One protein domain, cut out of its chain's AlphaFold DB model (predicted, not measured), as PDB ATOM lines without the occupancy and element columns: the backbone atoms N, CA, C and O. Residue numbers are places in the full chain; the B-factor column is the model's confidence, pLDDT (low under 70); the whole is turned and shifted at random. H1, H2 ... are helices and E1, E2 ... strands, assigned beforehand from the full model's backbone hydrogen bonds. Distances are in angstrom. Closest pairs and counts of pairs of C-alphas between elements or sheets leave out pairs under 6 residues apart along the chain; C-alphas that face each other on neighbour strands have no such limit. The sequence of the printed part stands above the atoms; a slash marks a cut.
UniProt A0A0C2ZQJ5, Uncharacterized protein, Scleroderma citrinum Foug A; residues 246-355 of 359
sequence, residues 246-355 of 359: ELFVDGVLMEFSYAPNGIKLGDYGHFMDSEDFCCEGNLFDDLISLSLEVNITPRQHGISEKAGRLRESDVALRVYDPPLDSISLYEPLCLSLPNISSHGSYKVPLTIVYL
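Overview. This is residues 246 to 355 of the 359 residues of an uncharacterized protein of Scleroderma citrinum Foug A (UniProt A0A0C2ZQJ5). This is a loose string of small antiparallel pieces: hairpin E8-E9 in the middle, the three-strand sheet E2-E1-E5 next to it, and hairpin E3-E4 with the short helix H1 at its end off to another side. Hairpin E6-E7 reaches out at one end of the longest axis and the loop of residues 337 to 350 at the other. The printed part has 110 residues, with the order E1 E2 E3 E4 H1 E5 E6 E7 E8 E9 along it; the class is mostly strand, and under half of the residues, 49, are in named elements. The whole is loose, with a radius of gyration of the C-alphas of 16.8 A and spans of 48 by 36 by 23 A.

Along the chain. Find C-alpha 246 at (44.813, 14.680, -40.324), where E1 begins and runs 9.6 A to residue 249. E2, residues 252 to 256, covers 12.6 A. Next come E3, residues 267 to 271, 12.0 A, and E4, residues 277 to 282, 12.8 A. H1, residues 283 to 289, starts at C-alpha 283, (43.022, 37.242, -50.315), and is 9.7 A long. Read on to E5, residues 303 to 305, 7.1 A; E6, residues 317 to 321, 12.7 A; and E7, residues 324 to 329, 14.9 A. E8, residues 333 to 336, spans 10.1 A, and E9, residues 351 to 354, spans 10.2 A and ends at C-alpha 354, (42.517, 27.279, -40.393).

Arrangement. Start with the sheet, where E1 is the inner strand. Hairpin E1 and E2 is antiparallel at 134 degrees, with N 249 and O 252 2.8 A apart; E1 and E5 are antiparallel at 147 degrees, with N 248 and O 304 at 2.8 A. Look next at hairpin E8 and E9, at 163 degrees, with N 352 and O 335 at 2.8 A; the closest C-alphas of E5 and E8, Ile 303 and Cys 334, are 7.3 A apart. Residues 299 to 300 pair antiparallel with residues 335 to 336 of E8. In hairpin E3 and E4, at 153 degrees, N 268 and O 281 are 2.9 A apart; both strands are apart from E8 and E9. H1 is not on the sheet E2 E1 E5, and its O i to N i+4 pairs are within hydrogen-bond range. In hairpin E6 and E7, at 157 degrees, N 329 and O 317 are 2.7 A apart; both strands are apart from E8 and E9.

Size, cuts and confidence. The two C-alphas farthest apart, those of Pro 323 and His 343, are 51.9 A from each other. The printed part has no cut. The links H1 to E5, E5 to E6 and E8 to E9 are long, and residues 308 to 313 stand free. Mean pLDDT of the printed part is 71.9; it is under 70 in 45 residues, among them 307 to 329 and 339 to 355.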
ATOM      1  N   GLU A 246      45.773  15.379 -39.475       83.44
ATOM      2  CA  GLU A 246      44.813  14.680 -40.324       83.44
ATOM      3  C   GLU A 246      43.385  15.037 -39.889       83.44
ATOM      4  O   GLU A 246      42.944  14.650 -38.803       83.44
ATOM      5  N   LEU A 247      42.637  15.731 -40.749       84.94
ATOM      6  CA  LEU A 247      41.241  16.102 -40.497       84.94
ATOM      7  C   LEU A 247      40.333  15.571 -41.604       84.94
ATOM      8  O   LEU A 247      40.694  15.547 -42.779       84.94
ATOM      9  N   PHE A 248      39.118  15.175 -41.245       86.06
ATOM     10  CA  PHE A 248      38.053  14.937 -42.207       86.06
ATOM     11  C   PHE A 248      37.364  16.257 -42.537       86.06
ATOM     12  O   PHE A 248      36.770  16.866 -41.658       86.06
ATOM     13  N   VAL A 249      37.385  16.666 -43.802       84.69
ATOM     14  CA  VAL A 249      36.628  17.810 -44.324       84.69
ATOM     15  C   VAL A 249      35.493  17.271 -45.186       84.69
ATOM     16  O   VAL A 249      35.732  16.608 -46.196       84.69
ATOM     17  N   ASP A 250      34.248  17.495 -44.764       88.69
ATOM     18  CA  ASP A 250      33.041  16.905 -45.362       88.69
ATOM     19  C   ASP A 250      33.154  15.372 -45.546       88.69
ATOM     20  O   ASP A 250      32.745  14.803 -46.562       88.69
ATOM     21  N   GLY A 251      33.761  14.689 -44.567       87.44
ATOM     22  CA  GLY A 251      33.981  13.238 -44.586       87.44
ATOM     23  C   GLY A 251      35.153  12.761 -45.457       87.44
ATOM     24  O   GLY A 251      35.362  11.554 -45.579       87.44
ATOM     25  N   VAL A 252      35.934  13.671 -46.050       80.69
ATOM     26  CA  VAL A 252      37.154  13.355 -46.811       80.69
ATOM     27  C   VAL A 252      38.379  13.618 -45.945       80.69
ATOM     28  O   VAL A 252      38.560  14.734 -45.476       80.69
ATOM     29  N   LEU A 253      39.222  12.603 -45.745       82.81
ATOM     30  CA  LEU A 253      40.472  12.758 -45.000       82.81
ATOM     31  C   LEU A 253      41.440  13.654 -45.783       82.81
ATOM     32  O   LEU A 253      41.697  13.397 -46.959       82.81
ATOM     33  N   MET A 254      41.960  14.683 -45.127       80.00
ATOM     34  CA  MET A 254      42.936  15.631 -45.652       80.00
ATOM     35  C   MET A 254      44.053  15.837 -44.623       80.00
ATOM     36  O   MET A 254      43.805  15.798 -43.417       80.00
ATOM     37  N   GLU A 255      45.274  16.045 -45.108       78.44
ATOM     38  CA  GLU A 255      46.454  16.342 -44.292       78.44
ATOM     39  C   GLU A 255      46.748  17.844 -44.336       78.44
ATOM     40  O   GLU A 255      46.762  18.449 -45.411       78.44
ATOM     41  N   PHE A 256      46.981  18.439 -43.167       76.81
ATOM     42  CA  PHE A 256      47.278  19.859 -43.000       76.81
ATOM     43  C   PHE A 256      48.620  20.047 -42.302       76.81
ATOM     44  O   PHE A 256      48.923  19.353 -41.332       76.81
ATOM     45  N   SER A 257      49.403  21.014 -42.770       71.06
ATOM     46  CA  SER A 257      50.596  21.505 -42.084       71.06
ATOM     47  C   SER A 257      50.242  22.679 -41.173       71.06
ATOM     48  O   SER A 257      49.329  23.452 -41.474       71.06
ATOM     49  N   TYR A 258      50.990  22.851 -40.087       73.12
ATOM     50  CA  TYR A 258      50.874  24.046 -39.259       73.12
ATOM     51  C   TYR A 258      51.382  25.276 -40.010       73.12
ATOM     52  O   TYR A 258      52.386  25.222 -40.719       73.12
ATOM     53  N   ALA A 259      50.671  26.388 -39.853       70.12
ATOM     54  CA  ALA A 259      51.144  27.683 -40.310       70.12
ATOM     55  C   ALA A 259      52.114  28.264 -39.262       70.12
ATOM     56  O   ALA A 259      51.809  28.192 -38.067       70.12
ATOM     57  N   PRO A 260      53.248  28.859 -39.674       69.94
ATOM     58  CA  PRO A 260      54.076  29.670 -38.791       69.94
ATOM     59  C   PRO A 260      53.266  30.718 -38.016       69.94
ATOM     60  O   PRO A 260      52.256  31.240 -38.498       69.94
ATOM     61  N   ASN A 261      53.734  31.061 -36.815       74.81
ATOM     62  CA  ASN A 261      53.101  32.086 -35.990       74.81
ATOM     63  C   ASN A 261      52.983  33.416 -36.751       74.81
ATOM     64  O   ASN A 261      53.952  33.903 -37.323       74.81
ATOM     65  N   GLY A 262      51.799  34.032 -36.698       80.56
ATOM     66  CA  GLY A 262      51.546  35.348 -37.291       80.56
ATOM     67  C   GLY A 262      50.924  35.332 -38.689       80.56
ATOM     68  O   GLY A 262      50.485  36.392 -39.134       80.56
ATOM     69  N   ILE A 263      50.802  34.169 -39.340       82.12
ATOM     70  CA  ILE A 263      50.042  34.037 -40.590       82.12
ATOM     71  C   ILE A 263      48.544  34.128 -40.295       82.12
ATOM     72  O   ILE A 263      48.022  33.424 -39.423       82.12
ATOM     73  N   LYS A 264      47.838  34.994 -41.025       86.81
ATOM     74  CA  LYS A 264      46.388  35.162 -40.916       86.81
ATOM     75  C   LYS A 264      45.646  34.426 -42.019       86.81
ATOM     76  O   LYS A 264      46.176  34.036 -43.056       86.81
ATOM     77  N   LEU A 265      44.350  34.281 -41.782       80.88
ATOM     78  CA  LEU A 265      43.425  33.697 -42.730       80.88
ATOM     79  C   LEU A 265      43.245  34.578 -43.959       80.88
ATOM     80  O   LEU A 265      42.758  35.697 -43.864       80.88
ATOM     81  N   GLY A 266      43.675  34.042 -45.100       82.88
ATOM     82  CA  GLY A 266      43.706  34.670 -46.413       82.88
ATOM     83  C   GLY A 266      45.101  35.074 -46.855       82.88
ATOM     84  O   GLY A 266      45.254  35.382 -48.033       82.88
ATOM     85  N   ASP A 267      46.092  35.066 -45.963       87.50
ATOM     86  CA  ASP A 267      47.432  35.527 -46.304       87.50
ATOM     87  C   ASP A 267      48.027  34.668 -47.424       87.50
ATOM     88  O   ASP A 267      47.967  33.435 -47.401       87.50
ATOM     89  N   TYR A 268      48.603  35.336 -48.414       85.06
ATOM     90  CA  TYR A 268      49.385  34.717 -49.472       85.06
ATOM     91  C   TYR A 268      50.739  35.420 -49.569       85.06
ATOM     92  O   TYR A 268      50.909  36.571 -49.162       85.06
ATOM     93  N   GLY A 269      51.730  34.698 -50.071       87.44
ATOM     94  CA  GLY A 269      53.101  35.175 -50.141       87.44
ATOM     95  C   GLY A 269      54.061  34.036 -50.435       87.44
ATOM     96  O   GLY A 269      53.666  33.013 -51.002       87.44
ATOM     97  N   HIS A 270      55.312  34.202 -50.029       78.50
ATOM     98  CA  HIS A 270      56.359  33.208 -50.231       78.50
ATOM     99  C   HIS A 270      57.129  32.956 -48.937       78.50
ATOM    100  O   HIS A 270      57.287  33.840 -48.096       78.50
ATOM    101  N   PHE A 271      57.625  31.733 -48.782       74.81
ATOM    102  CA  PHE A 271      58.610  31.427 -47.754       74.81
ATOM    103  C   PHE A 271      59.976  31.932 -48.212       74.81
ATOM    104  O   PHE A 271      60.352  31.732 -49.368       74.81
ATOM    105  N   MET A 272      60.699  32.601 -47.319       76.88
ATOM    106  CA  MET A 272      62.101  32.938 -47.547       76.88
ATOM    107  C   MET A 272      63.007  31.755 -47.190       76.88
ATOM    108  O   MET A 272      62.589  30.822 -46.506       76.88
ATOM    109  N   ASP A 273      64.282  31.844 -47.572       65.44
ATOM    110  CA  ASP A 273      65.315  30.870 -47.185       65.44
ATOM    111  C   ASP A 273      65.461  30.725 -45.654       65.44
ATOM    112  O   ASP A 273      65.988  29.724 -45.180       65.44
ATOM    113  N   SER A 274      64.990  31.705 -44.867       71.38
ATOM    114  CA  SER A 274      64.958  31.656 -43.397       71.38
ATOM    115  C   SER A 274      63.796  30.844 -42.812       71.38
ATOM    116  O   SER A 274      63.631  30.840 -41.598       71.38
ATOM    117  N   GLU A 275      62.976  30.200 -43.649       68.69
ATOM    118  CA  GLU A 275      61.693  29.567 -43.288       68.69
ATOM    119  C   GLU A 275      60.613  30.547 -42.790       68.69
ATOM    120  O   GLU A 275      59.486  30.140 -42.495       68.69
ATOM    121  N   ASP A 276      60.903  31.850 -42.758       78.19
ATOM    122  CA  ASP A 276      59.907  32.867 -42.443       78.19
ATOM    123  C   ASP A 276      58.949  33.052 -43.624       78.19
ATOM    124  O   ASP A 276      59.359  33.209 -44.781       78.19
ATOM    125  N   PHE A 277      57.651  33.073 -43.330       81.25
ATOM    126  CA  PHE A 277      56.634  33.413 -44.315       81.25
ATOM    127  C   PHE A 277      56.582  34.932 -44.517       81.25
ATOM    128  O   PHE A 277      56.205  35.684 -43.615       81.25
ATOM    129  N   CYS A 278      56.933  35.386 -45.718       86.88
ATOM    130  CA  CYS A 278      56.799  36.775 -46.130       86.88
ATOM    131  C   CYS A 278      55.399  36.991 -46.717       86.88
ATOM    132  O   CYS A 278      55.121  36.604 -47.854       86.88
ATOM    133  N   CYS A 279      54.507  37.587 -45.923       91.31
ATOM    134  CA  CYS A 279      53.153  37.924 -46.353       91.31
ATOM    135  C   CYS A 279      53.192  39.045 -47.407       91.31
ATOM    136  O   CYS A 279      53.670  40.147 -47.132       91.31
ATOM    137  N   GLU A 280      52.687  38.764 -48.608       92.38
ATOM    138  CA  GLU A 280      52.583  39.734 -49.707       92.38
ATOM    139  C   GLU A 280      51.219  40.427 -49.743       92.38
ATOM    140  O   GLU A 280      51.087  41.529 -50.277       92.38
ATOM    141  N   GLY A 281      50.205  39.784 -49.174       92.12
ATOM    142  CA  GLY A 281      48.859  40.314 -49.090       92.12
ATOM    143  C   GLY A 281      47.906  39.300 -48.485       92.12
ATOM    144  O   GLY A 281      48.304  38.223 -48.042       92.12
ATOM    145  N   ASN A 282      46.627  39.657 -48.471       91.75
ATOM    146  CA  ASN A 282      45.570  38.817 -47.941       91.75
ATOM    147  C   ASN A 282      44.435  38.739 -48.958       91.75
ATOM    148  O   ASN A 282      43.909  39.753 -49.407       91.75
ATOM    149  N   LEU A 283      44.038  37.518 -49.309       83.75
ATOM    150  CA  LEU A 283      43.022  37.242 -50.315       83.75
ATOM    151  C   LEU A 283      41.692  37.941 -50.004       83.75
ATOM    152  O   LEU A 283      40.998  38.364 -50.924       83.75
ATOM    153  N   PHE A 284      41.315  38.068 -48.730       84.19
ATOM    154  CA  PHE A 284      40.081  38.758 -48.355       84.19
ATOM    155  C   PHE A 284      40.213  40.269 -48.512       84.19
ATOM    156  O   PHE A 284      39.291  40.891 -49.037       84.19
ATOM    157  N   ASP A 285      41.354  40.843 -48.135       87.81
ATOM    158  CA  ASP A 285      41.628  42.271 -48.331       87.81
ATOM    159  C   ASP A 285      41.636  42.626 -49.826       87.81
ATOM    160  O   ASP A 285      41.005  43.599 -50.249       87.81
ATOM    161  N   ASP A 286      42.249  41.777 -50.648       86.75
ATOM    162  CA  ASP A 286      42.256  41.905 -52.102       86.75
ATOM    163  C   ASP A 286      40.849  41.830 -52.692       86.75
ATOM    164  O   ASP A 286      40.464  42.672 -53.505       86.75
ATOM    165  N   LEU A 287      40.051  40.845 -52.275       82.50
ATOM    166  CA  LEU A 287      38.677  40.693 -52.753       82.50
ATOM    167  C   LEU A 287      37.804  41.897 -52.377       82.50
ATOM    168  O   LEU A 287      37.007  42.345 -53.205       82.50
ATOM    169  N   ILE A 288      37.985  42.453 -51.175       83.06
ATOM    170  CA  ILE A 288      37.328  43.697 -50.752       83.06
ATOM    171  C   ILE A 288      37.781  44.857 -51.647       83.06
ATOM    172  O   ILE A 288      36.946  45.629 -52.127       83.06
ATOM    173  N   SER A 289      39.084  44.961 -51.930       83.00
ATOM    174  CA  SER A 289      39.643  46.028 -52.771       83.00
ATOM    175  C   SER A 289      39.111  45.993 -54.209       83.00
ATOM    176  O   SER A 289      38.871  47.039 -54.818       83.00
ATOM    177  N   LEU A 290      38.843  44.796 -54.737       82.06
ATOM    178  CA  LEU A 290      38.351  44.591 -56.097       82.06
ATOM    179  C   LEU A 290      36.888  45.010 -56.291       82.06
ATOM    180  O   LEU A 290      36.411  44.980 -57.426       82.06
ATOM    181  N   SER A 291      36.182  45.429 -55.229       72.88
ATOM    182  CA  SER A 291      34.781  45.884 -55.286       72.88
ATOM    183  C   SER A 291      33.875  44.917 -56.055       72.88
ATOM    184  O   SER A 291      32.942  45.323 -56.750       72.88
ATOM    185  N   LEU A 292      34.175  43.619 -55.977       69.50
ATOM    186  CA  LEU A 292      33.362  42.598 -56.610       69.50
ATOM    187  C   LEU A 292      32.022  42.566 -55.870       69.50
ATOM    188  O   LEU A 292      31.927  42.021 -54.778       69.50
ATOM    189  N   GLU A 293      30.959  43.080 -56.496       74.12
ATOM    190  CA  GLU A 293      29.566  42.869 -56.051       74.12
ATOM    191  C   GLU A 293      29.148  41.382 -56.097       74.12
ATOM    192  O   GLU A 293      28.008  41.017 -55.810       74.12
ATOM    193  N   VAL A 294      30.067  40.492 -56.478       69.06
ATOM    194  CA  VAL A 294      29.849  39.055 -56.471       69.06
ATOM    195  C   VAL A 294      29.791  38.592 -55.022       69.06
ATOM    196  O   VAL A 294      30.739  38.764 -54.260       69.06
ATOM    197  N   ASN A 295      28.672  37.976 -54.648       72.50
ATOM    198  CA  ASN A 295      28.507  37.354 -53.345       72.50
ATOM    199  C   ASN A 295      29.522  36.208 -53.184       72.50
ATOM    200  O   ASN A 295      29.294  35.082 -53.627       72.50
ATOM    201  N   ILE A 296      30.648  36.522 -52.553       73.31
ATOM    202  CA  ILE A 296      31.739  35.603 -52.227       73.31
ATOM    203  C   ILE A 296      31.596  35.027 -50.815       73.31
ATOM    204  O   ILE A 296      32.609  34.727 -50.192       73.31
ATOM    205  N   THR A 297      30.369  34.888 -50.288       77.62
ATOM    206  CA  THR A 297      30.159  34.310 -48.950       77.62
ATOM    207  C   THR A 297      30.871  32.955 -48.877       77.62
ATOM    208  O   THR A 297      30.473  32.032 -49.600       77.62
ATOM    209  N   PRO A 298      31.930  32.819 -48.056       76.12
ATOM    210  CA  PRO A 298      32.676  31.576 -47.982       76.12
ATOM    211  C   PRO A 298      31.769  30.453 -47.487       76.12
ATOM    212  O   PRO A 298      30.973  30.635 -46.562       76.12
ATOM    213  N   ARG A 299      31.877  29.273 -48.096       82.62
ATOM    214  CA  ARG A 299      31.166  28.089 -47.622       82.62
ATOM    215  C   ARG A 299      31.962  27.466 -46.484       82.62
ATOM    216  O   ARG A 299      33.096  27.045 -46.695       82.62
ATOM    217  N   GLN A 300      31.344  27.364 -45.314       84.50
ATOM    218  CA  GLN A 300      31.896  26.613 -44.193       84.50
ATOM    219  C   GLN A 300      31.723  25.107 -44.432       84.50
ATOM    220  O   GLN A 300      30.647  24.655 -44.841       84.50
ATOM    221  N   HIS A 301      32.783  24.339 -44.202       85.44
ATOM    222  CA  HIS A 301      32.775  22.879 -44.299       85.44
ATOM    223  C   HIS A 301      32.689  22.228 -42.920       85.44
ATOM    224  O   HIS A 301      33.171  22.789 -41.935       85.44
ATOM    225  N   GLY A 302      32.099  21.033 -42.859       88.69
ATOM    226  CA  GLY A 302      32.086  20.233 -41.638       88.69
ATOM    227  C   GLY A 302      33.446  19.578 -41.430       88.69
ATOM    228  O   GLY A 302      33.954  18.932 -42.346       88.69
ATOM    229  N   ILE A 303      34.029  19.736 -40.243       85.50
ATOM    230  CA  ILE A 303      35.340  19.175 -39.911       85.50
ATOM    231  C   ILE A 303      35.186  18.161 -38.783       85.50
ATOM    232  O   ILE A 303      34.458  18.407 -37.824       85.50
ATOM    233  N   SER A 304      35.860  17.019 -38.883       86.06
ATOM    234  CA  SER A 304      35.945  16.050 -37.790       86.06
ATOM    235  C   SER A 304      37.330  15.416 -37.688       86.06
ATOM    236  O   SER A 304      38.069  15.315 -38.665       86.06
ATOM    237  N   GLU A 305      37.714  15.010 -36.482       84.00
ATOM    238  CA  GLU A 305      39.016  14.394 -36.222       84.00
ATOM    239  C   GLU A 305      39.045  12.923 -36.668       84.00
ATOM    240  O   GLU A 305      38.040  12.208 -36.601       84.00
ATOM    241  N   LYS A 306      40.220  12.435 -37.087       80.44
ATOM    242  CA  LYS A 306      40.423  11.021 -37.439       80.44
ATOM    243  C   LYS A 306      40.235  10.064 -36.252       80.44
ATOM    244  O   LYS A 306      39.885   8.897 -36.447       80.44
ATOM    245  N   ALA A 307      40.448  10.528 -35.019       67.94
ATOM    246  CA  ALA A 307      40.391   9.699 -33.824       67.94
ATOM    247  C   ALA A 307      38.992   9.716 -33.179       67.94
ATOM    248  O   ALA A 307      38.598  10.656 -32.503       67.94
ATOM    249  N   GLY A 308      38.247   8.617 -33.334       52.59
ATOM    250  CA  GLY A 308      36.896   8.409 -32.791       52.59
ATOM    251  C   GLY A 308      36.781   8.294 -31.262       52.59
ATOM    252  O   GLY A 308      36.001   7.479 -30.773       52.59
ATOM    253  N   ARG A 309      37.536   9.076 -30.484       51.28
ATOM    254  CA  ARG A 309      37.296   9.262 -29.047       51.28
ATOM    255  C   ARG A 309      36.859  10.699 -28.788       51.28
ATOM    256  O   ARG A 309      37.592  11.463 -28.170       51.28
ATOM    257  N   LEU A 310      35.633  11.027 -29.200       47.66
ATOM    258  CA  LEU A 310      34.922  12.156 -28.606       47.66
ATOM    259  C   LEU A 310      34.884  11.934 -27.087       47.66
ATOM    260  O   LEU A 310      34.192  11.042 -26.595       47.66
ATOM    261  N   ARG A 311      35.652  12.721 -26.335       53.62
ATOM    262  CA  ARG A 311      35.241  13.092 -24.982       53.62
ATOM    263  C   ARG A 311      34.314  14.294 -25.129       53.62
ATOM    264  O   ARG A 311      34.587  15.158 -25.951       53.62
ATOM    265  N   GLU A 312      33.245  14.334 -24.341       53.78
ATOM    266  CA  GLU A 312      32.217  15.394 -24.291       53.78
ATOM    267  C   GLU A 312      32.757  16.750 -23.772       53.78
ATOM    268  O   GLU A 312      32.121  17.407 -22.954       53.78
ATOM    269  N   SER A 313      33.963  17.173 -24.167       55.41
ATOM    270  CA  SER A 313      34.469  18.514 -23.864       55.41
ATOM    271  C   SER A 313      34.438  19.370 -25.126       55.41
ATOM    272  O   SER A 313      35.307  19.241 -25.987       55.41
ATOM    273  N   ASP A 314      33.450  20.255 -25.188       54.97
ATOM    274  CA  ASP A 314      33.024  21.060 -26.341       54.97
ATOM    275  C   ASP A 314      34.030  22.095 -26.897       54.97
ATOM    276  O   ASP A 314      33.612  22.977 -27.637       54.97
ATOM    277  N   VAL A 315      35.327  22.094 -26.544       57.03
ATOM    278  CA  VAL A 315      36.137  23.321 -26.763       57.03
ATOM    279  C   VAL A 315      37.537  23.148 -27.367       57.03
ATOM    280  O   VAL A 315      38.096  24.143 -27.817       57.03
ATOM    281  N   ALA A 316      38.133  21.953 -27.457       57.12
ATOM    282  CA  ALA A 316      39.494  21.874 -28.007       57.12
ATOM    283  C   ALA A 316      39.837  20.563 -28.717       57.12
ATOM    284  O   ALA A 316      39.775  19.484 -28.125       57.12
ATOM    285  N   LEU A 317      40.292  20.689 -29.966       62.47
ATOM    286  CA  LEU A 317      40.954  19.629 -30.721       62.47
ATOM    287  C   LEU A 317      42.351  19.429 -30.120       62.47
ATOM    288  O   LEU A 317      43.119  20.381 -30.032       62.47
ATOM    289  N   ARG A 318      42.701  18.218 -29.675       60.31
ATOM    290  CA  ARG A 318      44.045  17.943 -29.142       60.31
ATOM    291  C   ARG A 318      44.883  17.236 -30.185       60.31
ATOM    292  O   ARG A 318      44.617  16.085 -30.506       60.31
ATOM    293  N   VAL A 319      45.945  17.888 -30.638       60.47
ATOM    294  CA  VAL A 319      46.969  17.215 -31.437       60.47
ATOM    295  C   VAL A 319      48.009  16.647 -30.480       60.47
ATOM    296  O   VAL A 319      48.567  17.357 -29.640       60.47
ATOM    297  N   TYR A 320      48.200  15.329 -30.548       60.25
ATOM    298  CA  TYR A 320      49.189  14.623 -29.743       60.25
ATOM    299  C   TYR A 320      50.552  14.707 -30.425       60.25
ATOM    300  O   TYR A 320      50.713  14.173 -31.522       60.25
ATOM    301  N   ASP A 321      51.527  15.308 -29.744       56.03
ATOM    302  CA  ASP A 321      52.926  15.313 -30.164       56.03
ATOM    303  C   ASP A 321      53.811  14.551 -29.164       56.03
ATOM    304  O   ASP A 321      54.331  15.138 -28.224       56.03
ATOM    305  N   PRO A 322      54.000  13.229 -29.288       54.66
ATOM    306  CA  PRO A 322      54.886  12.508 -28.382       54.66
ATOM    307  C   PRO A 322      56.344  12.996 -28.545       54.66
ATOM    308  O   PRO A 322      56.863  12.916 -29.659       54.66
ATOM    309  N   PRO A 323      57.063  13.397 -27.472       54.78
ATOM    310  CA  PRO A 323      56.768  13.205 -26.047       54.78
ATOM    311  C   PRO A 323      56.257  14.463 -25.308       54.78
ATOM    312  O   PRO A 323      56.222  14.454 -24.078       54.78
ATOM    313  N   LEU A 324      55.923  15.536 -26.024       53.78
ATOM    314  CA  LEU A 324      55.538  16.840 -25.487       53.78
ATOM    315  C   LEU A 324      54.008  16.999 -25.388       53.78
ATOM    316  O   LEU A 324      53.220  16.233 -25.941       53.78
ATOM    317  N   ASP A 325      53.587  17.943 -24.555       60.72
ATOM    318  CA  ASP A 325      52.197  18.135 -24.153       60.72
ATOM    319  C   ASP A 325      51.220  18.227 -25.337       60.72
ATOM    320  O   ASP A 325      51.526  18.764 -26.398       60.72
ATOM    321  N   SER A 326      49.997  17.719 -25.147       64.81
ATOM    322  CA  SER A 326      48.943  17.847 -26.155       64.81
ATOM    323  C   SER A 326      48.656  19.324 -26.424       64.81
ATOM    324  O   SER A 326      48.249  20.038 -25.500       64.81
ATOM    325  N   ILE A 327      48.792  19.757 -27.673       65.88
ATOM    326  CA  ILE A 327      48.438  21.114 -28.074       65.88
ATOM    327  C   ILE A 327      46.924  21.159 -28.262       65.88
ATOM    328  O   ILE A 327      46.368  20.424 -29.079       65.88
ATOM    329  N   SER A 328      46.258  22.010 -27.485       67.62
ATOM    330  CA  SER A 328      44.848  22.331 -27.689       67.62
ATOM    331  C   SER A 328      44.733  23.331 -28.840       67.62
ATOM    332  O   SER A 328      45.327  24.406 -28.798       67.62
ATOM    333  N   LEU A 329      43.974  22.979 -29.867       68.12
ATOM    334  CA  LEU A 329      43.594  23.844 -30.974       68.12
ATOM    335  C   LEU A 329      42.143  24.278 -30.779       68.12
ATOM    336  O   LEU A 329      41.316  23.500 -30.290       68.12
ATOM    337  N   TYR A 330      41.833  25.507 -31.180       72.62
ATOM    338  CA  TYR A 330      40.451  25.943 -31.337       72.62
ATOM    339  C   TYR A 330      39.746  25.119 -32.420       72.62
ATOM    340  O   TYR A 330      40.388  24.450 -33.234       72.62
ATOM    341  N   GLU A 331      38.414  25.183 -32.428       75.50
ATOM    342  CA  GLU A 331      37.599  24.561 -33.468       75.50
ATOM    343  C   GLU A 331      38.075  25.033 -34.856       75.50
ATOM    344  O   GLU A 331      38.065  26.239 -35.128       75.50
ATOM    345  N   PRO A 332      38.546  24.117 -35.723       74.12
ATOM    346  CA  PRO A 332      39.035  24.509 -37.030       74.12
ATOM    347  C   PRO A 332      37.941  25.153 -37.870       74.12
ATOM    348  O   PRO A 332      36.796  24.699 -37.891       74.12
ATOM    349  N   LEU A 333      38.327  26.158 -38.648       78.62
ATOM    350  CA  LEU A 333      37.450  26.779 -39.630       78.62
ATOM    351  C   LEU A 333      37.938  26.432 -41.037       78.62
ATOM    352  O   LEU A 333      39.023  26.833 -41.451       78.62
ATOM    353  N   CYS A 334      37.128  25.687 -41.786       79.88
ATOM    354  CA  CYS A 334      37.391  25.345 -43.181       79.88
ATOM    355  C   CYS A 334      36.432  26.130 -44.065       79.88
ATOM    356  O   CYS A 334      35.215  25.938 -43.996       79.88
ATOM    357  N   LEU A 335      36.992  27.011 -44.887       79.25
ATOM    358  CA  LEU A 335      36.257  27.877 -45.793       79.25
ATOM    359  C   LEU A 335      36.621  27.526 -47.232       79.25
ATOM    360  O   LEU A 335      37.796  27.386 -47.564       79.25
ATOM    361  N   SER A 336      35.628  27.433 -48.113       78.44
ATOM    362  CA  SER A 336      35.872  27.490 -49.555       78.44
ATOM    363  C   SER A 336      35.243  28.715 -50.182       78.44
ATOM    364  O   SER A 336      34.153  29.149 -49.801       78.44
ATOM    365  N   LEU A 337      35.933  29.266 -51.177       75.38
ATOM    366  CA  LEU A 337      35.344  30.293 -52.019       75.38
ATOM    367  C   LEU A 337      34.394  29.645 -53.034       75.38
ATOM    368  O   LEU A 337      34.715  28.586 -53.596       75.38
ATOM    369  N   PRO A 338      33.225  30.257 -53.295       70.88
ATOM    370  CA  PRO A 338      32.322  29.771 -54.324       70.88
ATOM    371  C   PRO A 338      33.043  29.738 -55.673       70.88
ATOM    372  O   PRO A 338      33.789  30.644 -56.035       70.88
ATOM    373  N   ASN A 339      32.826  28.668 -56.433       69.00
ATOM    374  CA  ASN A 339      33.404  28.521 -57.762       69.00
ATOM    375  C   ASN A 339      32.740  29.525 -58.719       69.00
ATOM    376  O   ASN A 339      31.642  29.276 -59.209       69.00
ATOM    377  N   ILE A 340      33.403  30.652 -58.992       64.69
ATOM    378  CA  ILE A 340      32.878  31.751 -59.826       64.69
ATOM    379  C   ILE A 340      33.003  31.433 -61.334       64.69
ATOM    380  O   ILE A 340      33.297  32.300 -62.155       64.69
ATOM    381  N   SER A 341      32.818  30.178 -61.751       62.00
ATOM    382  CA  SER A 341      32.877  29.833 -63.177       62.00
ATOM    383  C   SER A 341      31.574  30.211 -63.885       62.00
ATOM    384  O   SER A 341      30.636  29.427 -63.982       62.00
ATOM    385  N   SER A 342      31.532  31.417 -64.454       54.38
ATOM    386  CA  SER A 342      30.461  31.839 -65.369       54.38
ATOM    387  C   SER A 342      30.550  31.185 -66.759       54.38
ATOM    388  O   SER A 342      29.604  31.267 -67.539       54.38
ATOM    389  N   HIS A 343      31.644  30.482 -67.076       51.41
ATOM    390  CA  HIS A 343      31.852  29.871 -68.390       51.41
ATOM    391  C   HIS A 343      32.502  28.489 -68.307       51.41
ATOM    392  O   HIS A 343      33.722  28.397 -68.292       51.41
ATOM    393  N   GLY A 344      31.682  27.428 -68.284       50.09
ATOM    394  CA  GLY A 344      31.912  26.089 -68.869       50.09
ATOM    395  C   GLY A 344      33.179  25.275 -68.547       50.09
ATOM    396  O   GLY A 344      33.253  24.112 -68.936       50.09
ATOM    397  N   SER A 345      34.177  25.823 -67.858       43.16
ATOM    398  CA  SER A 345      35.431  25.155 -67.526       43.16
ATOM    399  C   SER A 345      35.398  24.717 -66.066       43.16
ATOM    400  O   SER A 345      35.363  25.556 -65.166       43.16
ATOM    401  N   TYR A 346      35.425  23.407 -65.829       39.00
ATOM    402  CA  TYR A 346      35.511  22.815 -64.495       39.00
ATOM    403  C   TYR A 346      36.808  23.253 -63.789       39.00
ATOM    404  O   TYR A 346      37.879  22.715 -64.071       39.00
ATOM    405  N   LYS A 347      36.712  24.223 -62.874       50.66
ATOM    406  CA  LYS A 347      37.769  24.572 -61.908       50.66
ATOM    407  C   LYS A 347      37.404  24.036 -60.521       50.66
ATOM    408  O   LYS A 347      36.224  23.932 -60.196       50.66
ATOM    409  N   VAL A 348      38.409  23.639 -59.743       45.12
ATOM    410  CA  VAL A 348      38.250  23.131 -58.369       45.12
ATOM    411  C   VAL A 348      38.088  24.338 -57.431       45.12
ATOM    412  O   VAL A 348      38.817  25.310 -57.612       45.12
ATOM    413  N   PRO A 349      37.135  24.335 -56.479       56.88
ATOM    414  CA  PRO A 349      37.042  25.397 -55.478       56.88
ATOM    415  C   PRO A 349      38.324  25.452 -54.637       56.88
ATOM    416  O   PRO A 349      38.866  24.411 -54.268       56.88
ATOM    417  N   LEU A 350      38.803  26.661 -54.341       55.59
ATOM    418  CA  LEU A 350      39.876  26.866 -53.372       55.59
ATOM    419  C   LEU A 350      39.291  26.632 -51.976       55.59
ATOM    420  O   LEU A 350      38.388  27.363 -51.565       55.59
ATOM    421  N   THR A 351      39.786  25.613 -51.280       55.62
ATOM    422  CA  THR A 351      39.445  25.320 -49.884       55.62
ATOM    423  C   THR A 351      40.647  25.660 -49.020       55.62
ATOM    424  O   THR A 351      41.747  25.188 -49.295       55.62
ATOM    425  N   ILE A 352      40.435  26.468 -47.985       65.00
ATOM    426  CA  ILE A 352      41.465  26.842 -47.022       65.00
ATOM    427  C   ILE A 352      40.990  26.455 -45.621       65.00
ATOM    428  O   ILE A 352      39.850  26.736 -45.246       65.00
ATOM    429  N   VAL A 353      41.855  25.788 -44.858       63.12
ATOM    430  CA  VAL A 353      41.568  25.315 -43.498       63.12
ATOM    431  C   VAL A 353      42.459  26.039 -42.513       63.12
ATOM    432  O   VAL A 353      43.665  26.129 -42.721       63.12
ATOM    433  N   TYR A 354      41.849  26.532 -41.442       64.88
ATOM    434  CA  TYR A 354      42.517  27.279 -40.393       64.88
ATOM    435  C   TYR A 354      42.395  26.568 -39.067       64.88
ATOM    436  O   TYR A 354      41.302  26.215 -38.629       64.88
ATOM    437  N   LEU A 355      43.549  26.404 -38.437       62.00
ATOM    438  CA  LEU A 355      43.718  25.885 -37.096       62.00
ATOM    439  C   LEU A 355      44.449  26.966 -36.305       62.00
ATOM    440  O   LEU A 355      45.552  27.358 -36.679       62.00
TER     441      LEU A 355